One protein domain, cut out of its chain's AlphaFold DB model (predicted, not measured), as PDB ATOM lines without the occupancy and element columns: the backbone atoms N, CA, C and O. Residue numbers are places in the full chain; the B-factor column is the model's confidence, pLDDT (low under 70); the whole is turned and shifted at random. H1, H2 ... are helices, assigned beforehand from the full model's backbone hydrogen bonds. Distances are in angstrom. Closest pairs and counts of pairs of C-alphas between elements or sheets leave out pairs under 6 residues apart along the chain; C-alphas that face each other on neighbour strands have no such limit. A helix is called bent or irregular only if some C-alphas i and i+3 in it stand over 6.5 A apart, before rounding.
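What this domain is: This is residues 9 to 93 of the 93 residues of an uncharacterized protein of Streptomyces sp. PsTaAH-137 (UniProt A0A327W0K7). The longest helix, H4, makes a V with H3, the two joined by a tight turn, and H2 crosses H4 about perpendicular at its residues 80 to 84. H1 is a long arm that meets the start of H3 with its own first residues alone and then runs away from it; its far end, with residues 20 to 26 standing free, sticks out, and the unnamed link after it folds back toward the middle of the domain before H2. The printed part has 85 residues with four named helices, in the order H1, H2, H3, H4, and no named strand; the class is all helix. The whole is compact, with a radius of gyration of the C-alphas of 13.7 A, and the C-alphas span 41 by 34 by 22 A along their three main axes.

Where its parts are: H4 is residues 73 to 91, 19 residues, and is 27.0 A long from C-alpha 73 at (211.621, 174.474, 141.799) to C-alpha 91 at (188.627, 161.810, 135.357). H3 is residues 57 to 69 and is 18.7 A long. H2 is residues 41 to 50 and is 14.2 A long. H1 is residues 9 to 25 and is 25.8 A long, from C-alpha 9 at (208.800, 175.243, 151.708) to C-alpha 25 at (184.470, 182.068, 157.141). H1 is irregular, but only just: C-alphas 21 and 24 are 6.8 A apart, against about 5 A in a regular helix, and its line is a rough one. Between H1 and H2, residues 26 to 40 hold no named element; within them residues 34 to 35 and residues 38 to 39 form a short antiparallel pairing.

How they stand to each other: H4 and H3 touch, with 8 pairs of C-alphas within 8 A, through residues 73 to 77 of H4 and residues 62 to 67 of H3. Their closest C-alphas are those of Ala 66 and Ala 73, 5.0 A apart. The two helices run opposite ways at a steep tilt of 61 degrees. H4 touches H2 with residues 80 to 84 alone, and the closest C-alphas are those of Phe 42 and Tyr 84, 6.9 A apart. H2 and H4 stand about perpendicular, at 77 degrees. H2 and H3 only just touch, with 3 pairs of C-alphas within 8 A, on the side of H3 through residues 57 to 58 alone. Their closest C-alphas are those of Ala 43 and Trp 58, 5.6 A apart. They run the same way at a tilt of 36 degrees, only just steep. The packing of these helices is mostly crossed, with none of the three pairs at a shallow tilt. Farther out, H1 and H3 touch only at their ends, and only just, with 3 pairs of C-alphas within 8 A: residues 9 to 12 of H1 meet residues 59 to 60 of H3. Their closest C-alphas are those of Leu 9 and Ala 59, 5.6 A apart, and the helices run opposite ways at a shallow tilt of 28 degrees. H1 is apart from H4 and from H2. In H2, H3 and H4 every O i to N i+4 pair is within hydrogen-bond range, and in H1 11 of 13 are.

The domain as a whole: The two C-alphas farthest apart are those of Gly 26 and Gly 70, at 41.2 A, and the first and last printed C-alphas, of Leu 9 and Arg 93, are 33.4 A apart. The printed part has no cut, and Arg 93 is the chain's last residue. The link from H1 to H2 is long, with 15 residues, whose C-alphas lie 4 to 22 A from the mean of the C-alphas. The link from H2 to H3 is short, with 6 residues, and the link from H3 to H4 is tight, with 3. The mean pLDDT of the printed part is 86.9, and the model's confidence is under 70 at residues 26 to 28 and residues 92 to 93.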
ATOM      1  N   LEU A   9     209.079 175.365 150.271       88.00
ATOM      2  CA  LEU A   9     208.800 175.243 151.708       88.00
ATOM      3  C   LEU A   9     208.153 176.514 152.267       88.00
ATOM      4  O   LEU A   9     207.250 176.456 153.108       88.00
ATOM      5  N   HIS A  10     208.592 177.676 151.777       87.88
ATOM      6  CA  HIS A  10     207.962 178.938 152.140       87.88
ATOM      7  C   HIS A  10     206.541 179.033 151.574       87.88
ATOM      8  O   HIS A  10     205.624 179.422 152.296       87.88
ATOM      9  N   LEU A  11     206.340 178.619 150.319       90.25
ATOM     10  CA  LEU A  11     205.013 178.557 149.708       90.25
ATOM     11  C   LEU A  11     204.065 177.620 150.478       90.25
ATOM     12  O   LEU A  11     202.946 178.020 150.786       90.25
ATOM     13  N   ASP A  12     204.514 176.419 150.845       89.81
ATOM     14  CA  ASP A  12     203.745 175.454 151.644       89.81
ATOM     15  C   ASP A  12     203.320 176.064 152.992       89.81
ATOM     16  O   ASP A  12     202.148 176.019 153.372       89.81
ATOM     17  N   SER A  13     204.238 176.777 153.654       88.50
ATOM     18  CA  SER A  13     203.952 177.506 154.897       88.50
ATOM     19  C   SER A  13     202.924 178.633 154.706       88.50
ATOM     20  O   SER A  13     202.040 178.823 155.545       88.50
ATOM     21  N   MET A  14     203.001 179.383 153.600       90.12
ATOM     22  CA  MET A  14     202.026 180.435 153.279       90.12
ATOM     23  C   MET A  14     200.636 179.853 153.006       90.12
ATOM     24  O   MET A  14     199.636 180.379 153.501       90.12
ATOM     25  N   LEU A  15     200.570 178.754 152.256       89.38
ATOM     26  CA  LEU A  15     199.332 178.051 151.942       89.38
ATOM     27  C   LEU A  15     198.685 177.477 153.225       89.38
ATOM     28  O   LEU A  15     197.465 177.560 153.378       89.38
ATOM     29  N   MET A  16     199.480 176.993 154.191       86.81
ATOM     30  CA  MET A  16     199.013 176.599 155.535       86.81
ATOM     31  C   MET A  16     198.349 177.764 156.267       86.81
ATOM     32  O   MET A  16     197.214 177.639 156.734       86.81
ATOM     33  N   GLY A  17     199.023 178.915 156.322       87.12
ATOM     34  CA  GLY A  17     198.484 180.122 156.950       87.12
ATOM     35  C   GLY A  17     197.181 180.593 156.298       87.12
ATOM     36  O   GLY A  17     196.208 180.877 156.999       87.12
ATOM     37  N   TYR A  18     197.131 180.606 154.964       87.62
ATOM     38  CA  TYR A  18     195.928 180.946 154.204       87.62
ATOM     39  C   TYR A  18     194.759 180.011 154.539       87.62
ATOM     40  O   TYR A  18     193.664 180.479 154.857       87.62
ATOM     41  N   ARG A  19     194.990 178.692 154.557       83.69
ATOM     42  CA  ARG A  19     193.938 177.714 154.863       83.69
ATOM     43  C   ARG A  19     193.378 177.882 156.275       83.69
ATOM     44  O   ARG A  19     192.164 177.798 156.459       83.69
ATOM     45  N   ILE A  20     194.235 178.151 157.262       84.00
ATOM     46  CA  ILE A  20     193.810 178.433 158.642       84.00
ATOM     47  C   ILE A  20     192.972 179.717 158.698       84.00
ATOM     48  O   ILE A  20     191.934 179.738 159.360       84.00
ATOM     49  N   ALA A  21     193.377 180.764 157.974       85.38
ATOM     50  CA  ALA A  21     192.669 182.042 157.931       85.38
ATOM     51  C   ALA A  21     191.295 181.968 157.238       85.38
ATOM     52  O   ALA A  21     190.421 182.776 157.546       85.38
ATOM     53  N   LEU A  22     191.077 180.998 156.341       80.88
ATOM     54  CA  LEU A  22     189.778 180.745 155.706       80.88
ATOM     55  C   LEU A  22     188.766 180.046 156.627       80.88
ATOM     56  O   LEU A  22     187.558 180.194 156.434       80.88
ATOM     57  N   ASN A  23     189.235 179.292 157.625       75.81
ATOM     58  CA  ASN A  23     188.382 178.464 158.481       75.81
ATOM     59  C   ASN A  23     187.243 179.240 159.196       75.81
ATOM     60  O   ASN A  23     186.113 178.752 159.197       75.81
ATOM     61  N   PRO A  24     187.456 180.463 159.735       76.94
ATOM     62  CA  PRO A  24     186.398 181.251 160.376       76.94
ATOM     63  C   PRO A  24     185.240 181.643 159.449       76.94
ATOM     64  O   PRO A  24     184.151 181.942 159.933       76.94
ATOM     65  N   TYR A  25     185.462 181.647 158.133       74.25
ATOM     66  CA  TYR A  25     184.470 182.068 157.141       74.25
ATOM     67  C   TYR A  25     183.652 180.902 156.570       74.25
ATOM     68  O   TYR A  25     182.823 181.118 155.690       74.25
ATOM     69  N   GLY A  26     183.873 179.666 157.040       65.50
ATOM     70  CA  GLY A  26     183.157 178.486 156.544       65.50
ATOM     71  C   GLY A  26     183.421 178.181 155.063       65.50
ATOM     72  O   GLY A  26     182.631 177.484 154.428       65.50
ATOM     73  N   ALA A  27     184.514 178.707 154.500       64.25
ATOM     74  CA  ALA A  27     184.900 178.462 153.120       64.25
ATOM     75  C   ALA A  27     185.464 177.036 152.977       64.25
ATOM     76  O   ALA A  27     186.602 176.731 153.363       64.25
ATOM     77  N   TYR A  28     184.644 176.146 152.419       64.50
ATOM     78  CA  TYR A  28     185.051 174.815 151.980       64.50
ATOM     79  C   TYR A  28     185.480 174.883 150.514       64.50
ATOM     80  O   TYR A  28     184.721 174.543 149.613       64.50
ATOM     81  N   GLU A  29     186.697 175.368 150.279       73.19
ATOM     82  CA  GLU A  29     187.364 175.172 148.990       73.19
ATOM     83  C   GLU A  29     187.936 173.752 148.927       73.19
ATOM     84  O   GLU A  29     188.394 173.218 149.945       73.19
ATOM     85  N   ASP A  30     187.912 173.143 147.737       78.56
ATOM     86  CA  ASP A  30     188.669 171.914 147.490       78.56
ATOM     87  C   ASP A  30     190.159 172.227 147.681       78.56
ATOM     88  O   ASP A  30     190.717 173.084 146.995       78.56
ATOM     89  N   TRP A  31     190.784 171.580 148.665       85.88
ATOM     90  CA  TRP A  31     192.138 171.896 149.101       85.88
ATOM     91  C   TRP A  31     193.061 170.696 148.856       85.88
ATOM     92  O   TRP A  31     193.095 169.759 149.656       85.88
ATOM     93  N   PRO A  32     193.826 170.694 147.753       89.19
ATOM     94  CA  PRO A  32     194.523 169.495 147.299       89.19
ATOM     95  C   PRO A  32     195.842 169.229 148.037       89.19
ATOM     96  O   PRO A  32     196.435 168.169 147.848       89.19
ATOM     97  N   PHE A  33     196.325 170.163 148.862       90.00
ATOM     98  CA  PHE A  33     197.683 170.107 149.415       90.00
ATOM     99  C   PHE A  33     197.790 169.301 150.723       90.00
ATOM    100  O   PHE A  33     198.761 168.570 150.915       90.00
ATOM    101  N   TRP A  34     196.785 169.364 151.603       84.06
ATOM    102  CA  TRP A  34     196.689 168.554 152.832       84.06
ATOM    103  C   TRP A  34     195.267 168.545 153.389       84.06
ATOM    104  O   TRP A  34     194.522 169.506 153.233       84.06
ATOM    105  N   ASN A  35     194.915 167.499 154.130       75.75
ATOM    106  CA  ASN A  35     193.710 167.478 154.951       75.75
ATOM    107  C   ASN A  35     194.090 167.295 156.426       75.75
ATOM    108  O   ASN A  35     195.174 166.787 156.722       75.75
ATOM    109  N   PRO A  36     193.236 167.696 157.383       70.56
ATOM    110  CA  PRO A  36     193.479 167.401 158.790       70.56
ATOM    111  C   PRO A  36     193.711 165.896 158.996       70.56
ATOM    112  O   PRO A  36     192.803 165.090 158.821       70.56
ATOM    113  N   GLY A  37     194.942 165.519 159.350       70.56
ATOM    114  CA  GLY A  37     195.324 164.126 159.598       70.56
ATOM    115  C   GLY A  37     195.677 163.283 158.364       70.56
ATOM    116  O   GLY A  37     195.987 162.107 158.543       70.56
ATOM    117  N   SER A  38     195.683 163.831 157.142       76.94
ATOM    118  CA  SER A  38     196.111 163.082 155.949       76.94
ATOM    119  C   SER A  38     196.842 163.939 154.911       76.94
ATOM    120  O   SER A  38     196.750 165.168 154.886       76.94
ATOM    121  N   GLN A  39     197.593 163.269 154.032       80.00
ATOM    122  CA  GLN A  39     198.188 163.921 152.866       80.00
ATOM    123  C   GLN A  39     197.080 164.395 151.913       80.00
ATOM    124  O   GLN A  39     195.991 163.822 151.866       80.00
ATOM    125  N   GLY A  40     197.340 165.490 151.201       88.19
ATOM    126  CA  GLY A  40     196.412 166.008 150.202       88.19
ATOM    127  C   GLY A  40     196.471 165.198 148.911       88.19
ATOM    128  O   GLY A  40     197.488 164.572 148.604       88.19
ATOM    129  N   SER A  41     195.397 165.251 148.127       91.88
ATOM    130  CA  SER A  41     195.272 164.505 146.870       91.88
ATOM    131  C   SER A  41     196.348 164.860 145.835       91.88
ATOM    132  O   SER A  41     196.695 164.018 145.012       91.88
ATOM    133  N   PHE A  42     196.928 166.066 145.885       94.12
ATOM    134  CA  PHE A  42     198.085 166.420 145.055       94.12
ATOM    135  C   PHE A  42     199.338 165.629 145.444       94.12
ATOM    136  O   PHE A  42     200.039 165.119 144.573       94.12
ATOM    137  N   ALA A  43     199.615 165.490 146.743       93.25
ATOM    138  CA  ALA A  43     200.760 164.714 147.210       93.25
ATOM    139  C   ALA A  43     200.586 163.225 146.875       93.25
ATOM    140  O   ALA A  43     201.525 162.591 146.408       93.25
ATOM    141  N   GLU A  44     199.377 162.683 147.042       92.31
ATOM    142  CA  GLU A  44     199.064 161.305 146.648       92.31
ATOM    143  C   GLU A  44     199.292 161.071 145.152       92.31
ATOM    144  O   GLU A  44     199.983 160.121 144.775       92.31
ATOM    145  N   TRP A  45     198.776 161.965 144.304       94.75
ATOM    146  CA  TRP A  45     199.017 161.933 142.863       94.75
ATOM    147  C   TRP A  45     200.513 162.004 142.531       94.75
ATOM    148  O   TRP A  45     201.012 161.214 141.729       94.75
ATOM    149  N   LEU A  46     201.254 162.892 143.198       95.12
ATOM    150  CA  LEU A  46     202.691 163.046 142.994       95.12
ATOM    151  C   LEU A  46     203.444 161.748 143.316       95.12
ATOM    152  O   LEU A  46     204.326 161.343 142.560       95.12
ATOM    153  N   TRP A  47     203.085 161.057 144.399       94.06
ATOM    154  CA  TRP A  47     203.709 159.780 144.762       94.06
ATOM    155  C   TRP A  47     203.432 158.674 143.753       94.06
ATOM    156  O   TRP A  47     204.345 157.916 143.421       94.06
ATOM    157  N   GLN A  48     202.206 158.610 143.230       93.31
ATOM    158  CA  GLN A  48     201.863 157.681 142.152       93.31
ATOM    159  C   GLN A  48     202.698 157.966 140.902       93.31
ATOM    160  O   GLN A  48     203.318 157.057 140.352       93.31
ATOM    161  N   ARG A  49     202.797 159.241 140.507       93.25
ATOM    162  CA  ARG A  49     203.574 159.669 139.340       93.25
ATOM    163  C   ARG A  49     205.064 159.351 139.466       93.25
ATOM    164  O   ARG A  49     205.692 158.932 138.499       93.25
ATOM    165  N   LEU A  50     205.639 159.552 140.648       90.81
ATOM    166  CA  LEU A  50     207.063 159.309 140.899       90.81
ATOM    167  C   LEU A  50     207.386 157.836 141.191       90.81
ATOM    168  O   LEU A  50     208.563 157.489 141.306       90.81
ATOM    169  N   GLY A  51     206.372 156.983 141.373       92.00
ATOM    170  CA  GLY A  51     206.542 155.587 141.781       92.00
ATOM    171  C   GLY A  51     207.183 155.422 143.165       92.00
ATOM    172  O   GLY A  51     207.737 154.365 143.468       92.00
ATOM    173  N   ARG A  52     207.156 156.466 144.004       88.56
ATOM    174  CA  ARG A  52     207.740 156.462 145.351       88.56
ATOM    175  C   ARG A  52     206.955 157.352 146.299       88.56
ATOM    176  O   ARG A  52     206.436 158.385 145.896       88.56
ATOM    177  N   HIS A  53     206.948 156.984 147.575       87.56
ATOM    178  CA  HIS A  53     206.429 157.821 148.654       87.56
ATOM    179  C   HIS A  53     207.572 158.585 149.332       87.56
ATOM    180  O   HIS A  53     208.685 158.064 149.440       87.56
ATOM    181  N   SER A  54     207.306 159.811 149.784       83.88
ATOM    182  CA  SER A  54     208.247 160.605 150.578       83.88
ATOM    183  C   SER A  54     207.594 161.070 151.877       83.88
ATOM    184  O   SER A  54     206.463 161.560 151.891       83.88
ATOM    185  N   SER A  55     208.340 160.968 152.977       84.12
ATOM    186  CA  SER A  55     207.937 161.486 154.288       84.12
ATOM    187  C   SER A  55     208.153 162.995 154.438       84.12
ATOM    188  O   SER A  55     207.641 163.583 155.385       84.12
ATOM    189  N   LEU A  56     208.888 163.630 153.516       82.19
ATOM    190  CA  LEU A  56     209.262 165.049 153.588       82.19
ATOM    191  C   LEU A  56     208.172 166.004 153.068       82.19
ATOM    192  O   LEU A  56     208.327 167.218 153.158       82.19
ATOM    193  N   GLY A  57     207.075 165.466 152.526       88.81
ATOM    194  CA  GLY A  57     206.026 166.253 151.879       88.81
ATOM    195  C   GLY A  57     206.368 166.640 150.437       88.81
ATOM    196  O   GLY A  57     207.483 166.435 149.952       88.81
ATOM    197  N   TRP A  58     205.372 167.171 149.727       93.31
ATOM    198  CA  TRP A  58     205.482 167.486 148.301       93.31
ATOM    199  C   TRP A  58     206.518 168.594 148.033       93.31
ATOM    200  O   TRP A  58     207.324 168.460 147.118       93.31
ATOM    201  N   ALA A  59     206.561 169.648 148.856       93.69
ATOM    202  CA  ALA A  59     207.419 170.814 148.630       93.69
ATOM    203  C   ALA A  59     208.915 170.467 148.673       93.69
ATOM    204  O   ALA A  59     209.646 170.750 147.724       93.69
ATOM    205  N   ALA A  60     209.355 169.782 149.735       92.31
ATOM    206  CA  ALA A  60     210.742 169.343 149.887       92.31
ATOM    207  C   ALA A  60     211.168 168.371 148.777       92.31
ATOM    208  O   ALA A  60     212.308 168.395 148.310       92.31
ATOM    209  N   GLU A  61     210.253 167.506 148.336       93.62
ATOM    210  CA  GLU A  61     210.547 166.577 147.255       93.62
ATOM    211  C   GLU A  61     210.727 167.291 145.912       93.62
ATOM    212  O   GLU A  61     211.643 166.950 145.160       93.62
ATOM    213  N   ILE A  62     209.859 168.253 145.595       94.56
ATOM    214  CA  ILE A  62     209.959 169.002 144.342       94.56
ATOM    215  C   ILE A  62     211.244 169.833 144.334       94.56
ATOM    216  O   ILE A  62     211.950 169.809 143.330       94.56
ATOM    217  N   GLU A  63     211.620 170.475 145.446       93.75
ATOM    218  CA  GLU A  63     212.918 171.162 145.555       93.75
ATOM    219  C   GLU A  63     214.090 170.200 145.307       93.75
ATOM    220  O   GLU A  63     215.004 170.514 144.543       93.75
ATOM    221  N   ARG A  64     214.043 168.991 145.880       91.69
ATOM    222  CA  ARG A  64     215.069 167.961 145.664       91.69
ATOM    223  C   ARG A  64     215.176 167.536 144.197       91.69
ATOM    224  O   ARG A  64     216.286 167.361 143.696       91.69
ATOM    225  N   GLN A  65     214.047 167.347 143.512       92.94
ATOM    226  CA  GLN A  65     214.030 166.979 142.093       92.94
ATOM    227  C   GLN A  65     214.501 168.119 141.196       92.94
ATOM    228  O   GLN A  65     215.338 167.892 140.325       92.94
ATOM    229  N   ALA A  66     214.025 169.335 141.450       92.75
ATOM    230  CA  ALA A  66     214.430 170.528 140.723       92.75
ATOM    231  C   ALA A  66     215.945 170.747 140.831       92.75
ATOM    232  O   ALA A  66     216.621 170.924 139.820       92.75
ATOM    233  N   GLN A  67     216.503 170.602 142.037       91.88
ATOM    234  CA  GLN A  67     217.944 170.685 142.263       91.88
ATOM    235  C   GLN A  67     218.725 169.604 141.501       91.88
ATOM    236  O   GLN A  67     219.784 169.897 140.943       91.88
ATOM    237  N   ALA A  68     218.227 168.363 141.467       92.62
ATOM    238  CA  ALA A  68     218.869 167.271 140.734       92.62
ATOM    239  C   ALA A  68     218.810 167.464 139.207       92.62
ATOM    240  O   ALA A  68     219.725 167.040 138.503       92.62
ATOM    241  N   ALA A  69     217.756 168.111 138.707       91.88
ATOM    242  CA  ALA A  69     217.550 168.394 137.290       91.88
ATOM    243  C   ALA A  69     218.137 169.746 136.833       91.88
ATOM    244  O   ALA A  69     218.153 170.025 135.636       91.88
ATOM    245  N   GLY A  70     218.614 170.586 137.760       92.12
ATOM    246  CA  GLY A  70     219.073 171.945 137.458       92.12
ATOM    247  C   GLY A  70     217.946 172.880 137.000       92.12
ATOM    248  O   GLY A  70     218.185 173.772 136.192       92.12
ATOM    249  N   GLN A  71     216.723 172.646 137.479       92.31
ATOM    250  CA  GLN A  71     215.512 173.390 137.124       92.31
ATOM    251  C   GLN A  71     215.074 174.306 138.276       92.31
ATOM    252  O   GLN A  71     215.395 174.059 139.439       92.31
ATOM    253  N   GLU A  72     214.294 175.344 137.971       91.56
ATOM    254  CA  GLU A  72     213.636 176.173 138.987       91.56
ATOM    255  C   GLU A  72     212.529 175.366 139.691       91.56
ATOM    256  O   GLU A  72     211.596 174.871 139.055       91.56
ATOM    257  N   ALA A  73     212.592 175.254 141.024       91.69
ATOM    258  CA  ALA A  73     211.621 174.474 141.799       91.69
ATOM    259  C   ALA A  73     210.182 174.979 141.633       91.69
ATOM    260  O   ALA A  73     209.243 174.186 141.578       91.69
ATOM    261  N   MET A  74     210.013 176.296 141.504       90.88
ATOM    262  CA  MET A  74     208.710 176.916 141.294       90.88
ATOM    263  C   MET A  74     208.108 176.550 139.930       90.88
ATOM    264  O   MET A  74     206.920 176.249 139.849       90.88
ATOM    265  N   GLU A  75     208.920 176.526 138.870       91.75
ATOM    266  CA  GLU A  75     208.471 176.107 137.536       91.75
ATOM    267  C   GLU A  75     208.077 174.630 137.530       91.75
ATOM    268  O   GLU A  75     207.016 174.273 137.015       91.75
ATOM    269  N   LEU A  76     208.884 173.778 138.174       94.38
ATOM    270  CA  LEU A  76     208.572 172.357 138.307       94.38
ATOM    271  C   LEU A  76     207.276 172.137 139.100       94.38
ATOM    272  O   LEU A  76     206.454 171.310 138.710       94.38
ATOM    273  N   PHE A  77     207.063 172.892 140.180       95.06
ATOM    274  CA  PHE A  77     205.818 172.844 140.945       95.06
ATOM    275  C   PHE A  77     204.602 173.189 140.084       95.06
ATOM    276  O   PHE A  77     203.654 172.407 140.060       95.06
ATOM    277  N   PHE A  78     204.625 174.319 139.371       93.50
ATOM    278  CA  PHE A  78     203.488 174.723 138.543       93.50
ATOM    279  C   PHE A  78     203.225 173.732 137.410       93.50
ATOM    280  O   PHE A  78     202.076 173.343 137.223       93.50
ATOM    281  N   SER A  79     204.270 173.233 136.740       94.88
ATOM    282  CA  SER A  79     204.124 172.190 135.716       94.88
ATOM    283  C   SER A  79     203.443 170.939 136.277       94.88
ATOM    284  O   SER A  79     202.474 170.451 135.705       94.88
ATOM    285  N   LEU A  80     203.910 170.430 137.422       96.31
ATOM    286  CA  LEU A  80     203.321 169.250 138.060       96.31
ATOM    287  C   LEU A  80     201.878 169.504 138.514       96.31
ATOM    288  O   LEU A  80     201.025 168.627 138.394       96.31
ATOM    289  N   PHE A  81     201.593 170.692 139.044       95.00
ATOM    290  CA  PHE A  81     200.254 171.038 139.506       95.00
ATOM    291  C   PHE A  81     199.260 171.194 138.348       95.00
ATOM    292  O   PHE A  81     198.115 170.754 138.467       95.00
ATOM    293  N   ASP A  82     199.691 171.746 137.215       95.12
ATOM    294  CA  ASP A  82     198.871 171.848 136.006       95.12
ATOM    295  C   ASP A  82     198.553 170.467 135.417       95.12
ATOM    296  O   ASP A  82     197.409 170.200 135.038       95.12
ATOM    297  N   GLU A  83     199.525 169.551 135.407       95.88
ATOM    298  CA  GLU A  83     199.303 168.158 135.003       95.88
ATOM    299  C   GLU A  83     198.287 167.458 135.916       95.88
ATOM    300  O   GLU A  83     197.310 166.882 135.433       95.88
ATOM    301  N   TYR A  84     198.454 167.587 137.234       95.19
ATOM    302  CA  TYR A  84     197.504 167.074 138.222       95.19
ATOM    303  C   TYR A  84     196.077 167.587 137.985       95.19
ATOM    304  O   TYR A  84     195.115 166.814 138.010       95.19
ATOM    305  N   ARG A  85     195.921 168.894 137.748       92.75
ATOM    306  CA  ARG A  85     194.610 169.501 137.482       92.75
ATOM    307  C   ARG A  85     193.993 168.963 136.200       92.75
ATOM    308  O   ARG A  85     192.819 168.601 136.205       92.75
ATOM    309  N   THR A  86     194.793 168.856 135.145       94.19
ATOM    310  CA  THR A  86     194.362 168.325 133.850       94.19
ATOM    311  C   THR A  86     193.840 166.893 134.006       94.19
ATOM    312  O   THR A  86     192.710 166.599 133.618       94.19
ATOM    313  N   GLU A  87     194.594 166.006 134.659       92.56
ATOM    314  CA  GLU A  87     194.180 164.613 134.885       92.56
ATOM    315  C   GLU A  87     192.902 164.494 135.734       92.56
ATOM    316  O   GLU A  87     192.029 163.662 135.451       92.56
ATOM    317  N   ARG A  88     192.740 165.354 136.747       87.94
ATOM    318  CA  ARG A  88     191.511 165.405 137.553       87.94
ATOM    319  C   ARG A  88     190.302 165.854 136.740       87.94
ATOM    320  O   ARG A  88     189.232 165.268 136.886       87.94
ATOM    321  N   GLU A  89     190.460 166.856 135.881       84.62
ATOM    322  CA  GLU A  89     189.393 167.329 134.993       84.62
ATOM    323  C   GLU A  89     188.980 166.260 133.972       84.62
ATOM    324  O   GLU A  89     187.796 166.138 133.656       84.62
ATOM    325  N   HIS A  90     189.930 165.448 133.495       78.00
ATOM    326  CA  HIS A  90     189.649 164.317 132.608       78.00
ATOM    327  C   HIS A  90     188.928 163.163 133.308       78.00
ATOM    328  O   HIS A  90     188.068 162.537 132.699       78.00
ATOM    329  N   THR A  91     189.253 162.891 134.573       72.19
ATOM    330  CA  THR A  91     188.627 161.810 135.357       72.19
ATOM    331  C   THR A  91     187.206 162.165 135.821       72.19
ATOM    332  O   THR A  91     186.409 161.282 136.125       72.19
ATOM    333  N   ALA A  92     186.873 163.456 135.883       67.88
ATOM    334  CA  ALA A  92     185.551 163.946 136.277       67.88
ATOM    335  C   ALA A  92     184.508 163.968 135.136       67.88
ATOM    336  O   ALA A  92     183.362 164.346 135.388       67.88
ATOM    337  N   ARG A  93     184.890 163.611 133.901       53.41
ATOM    338  CA  ARG A  93     184.010 163.533 132.719       53.41
ATOM    339  C   ARG A  93     183.608 162.098 132.415       53.41
ATOM    340  O   ARG A  93     182.448 161.923 131.981       53.41
TER     341      ARG A  93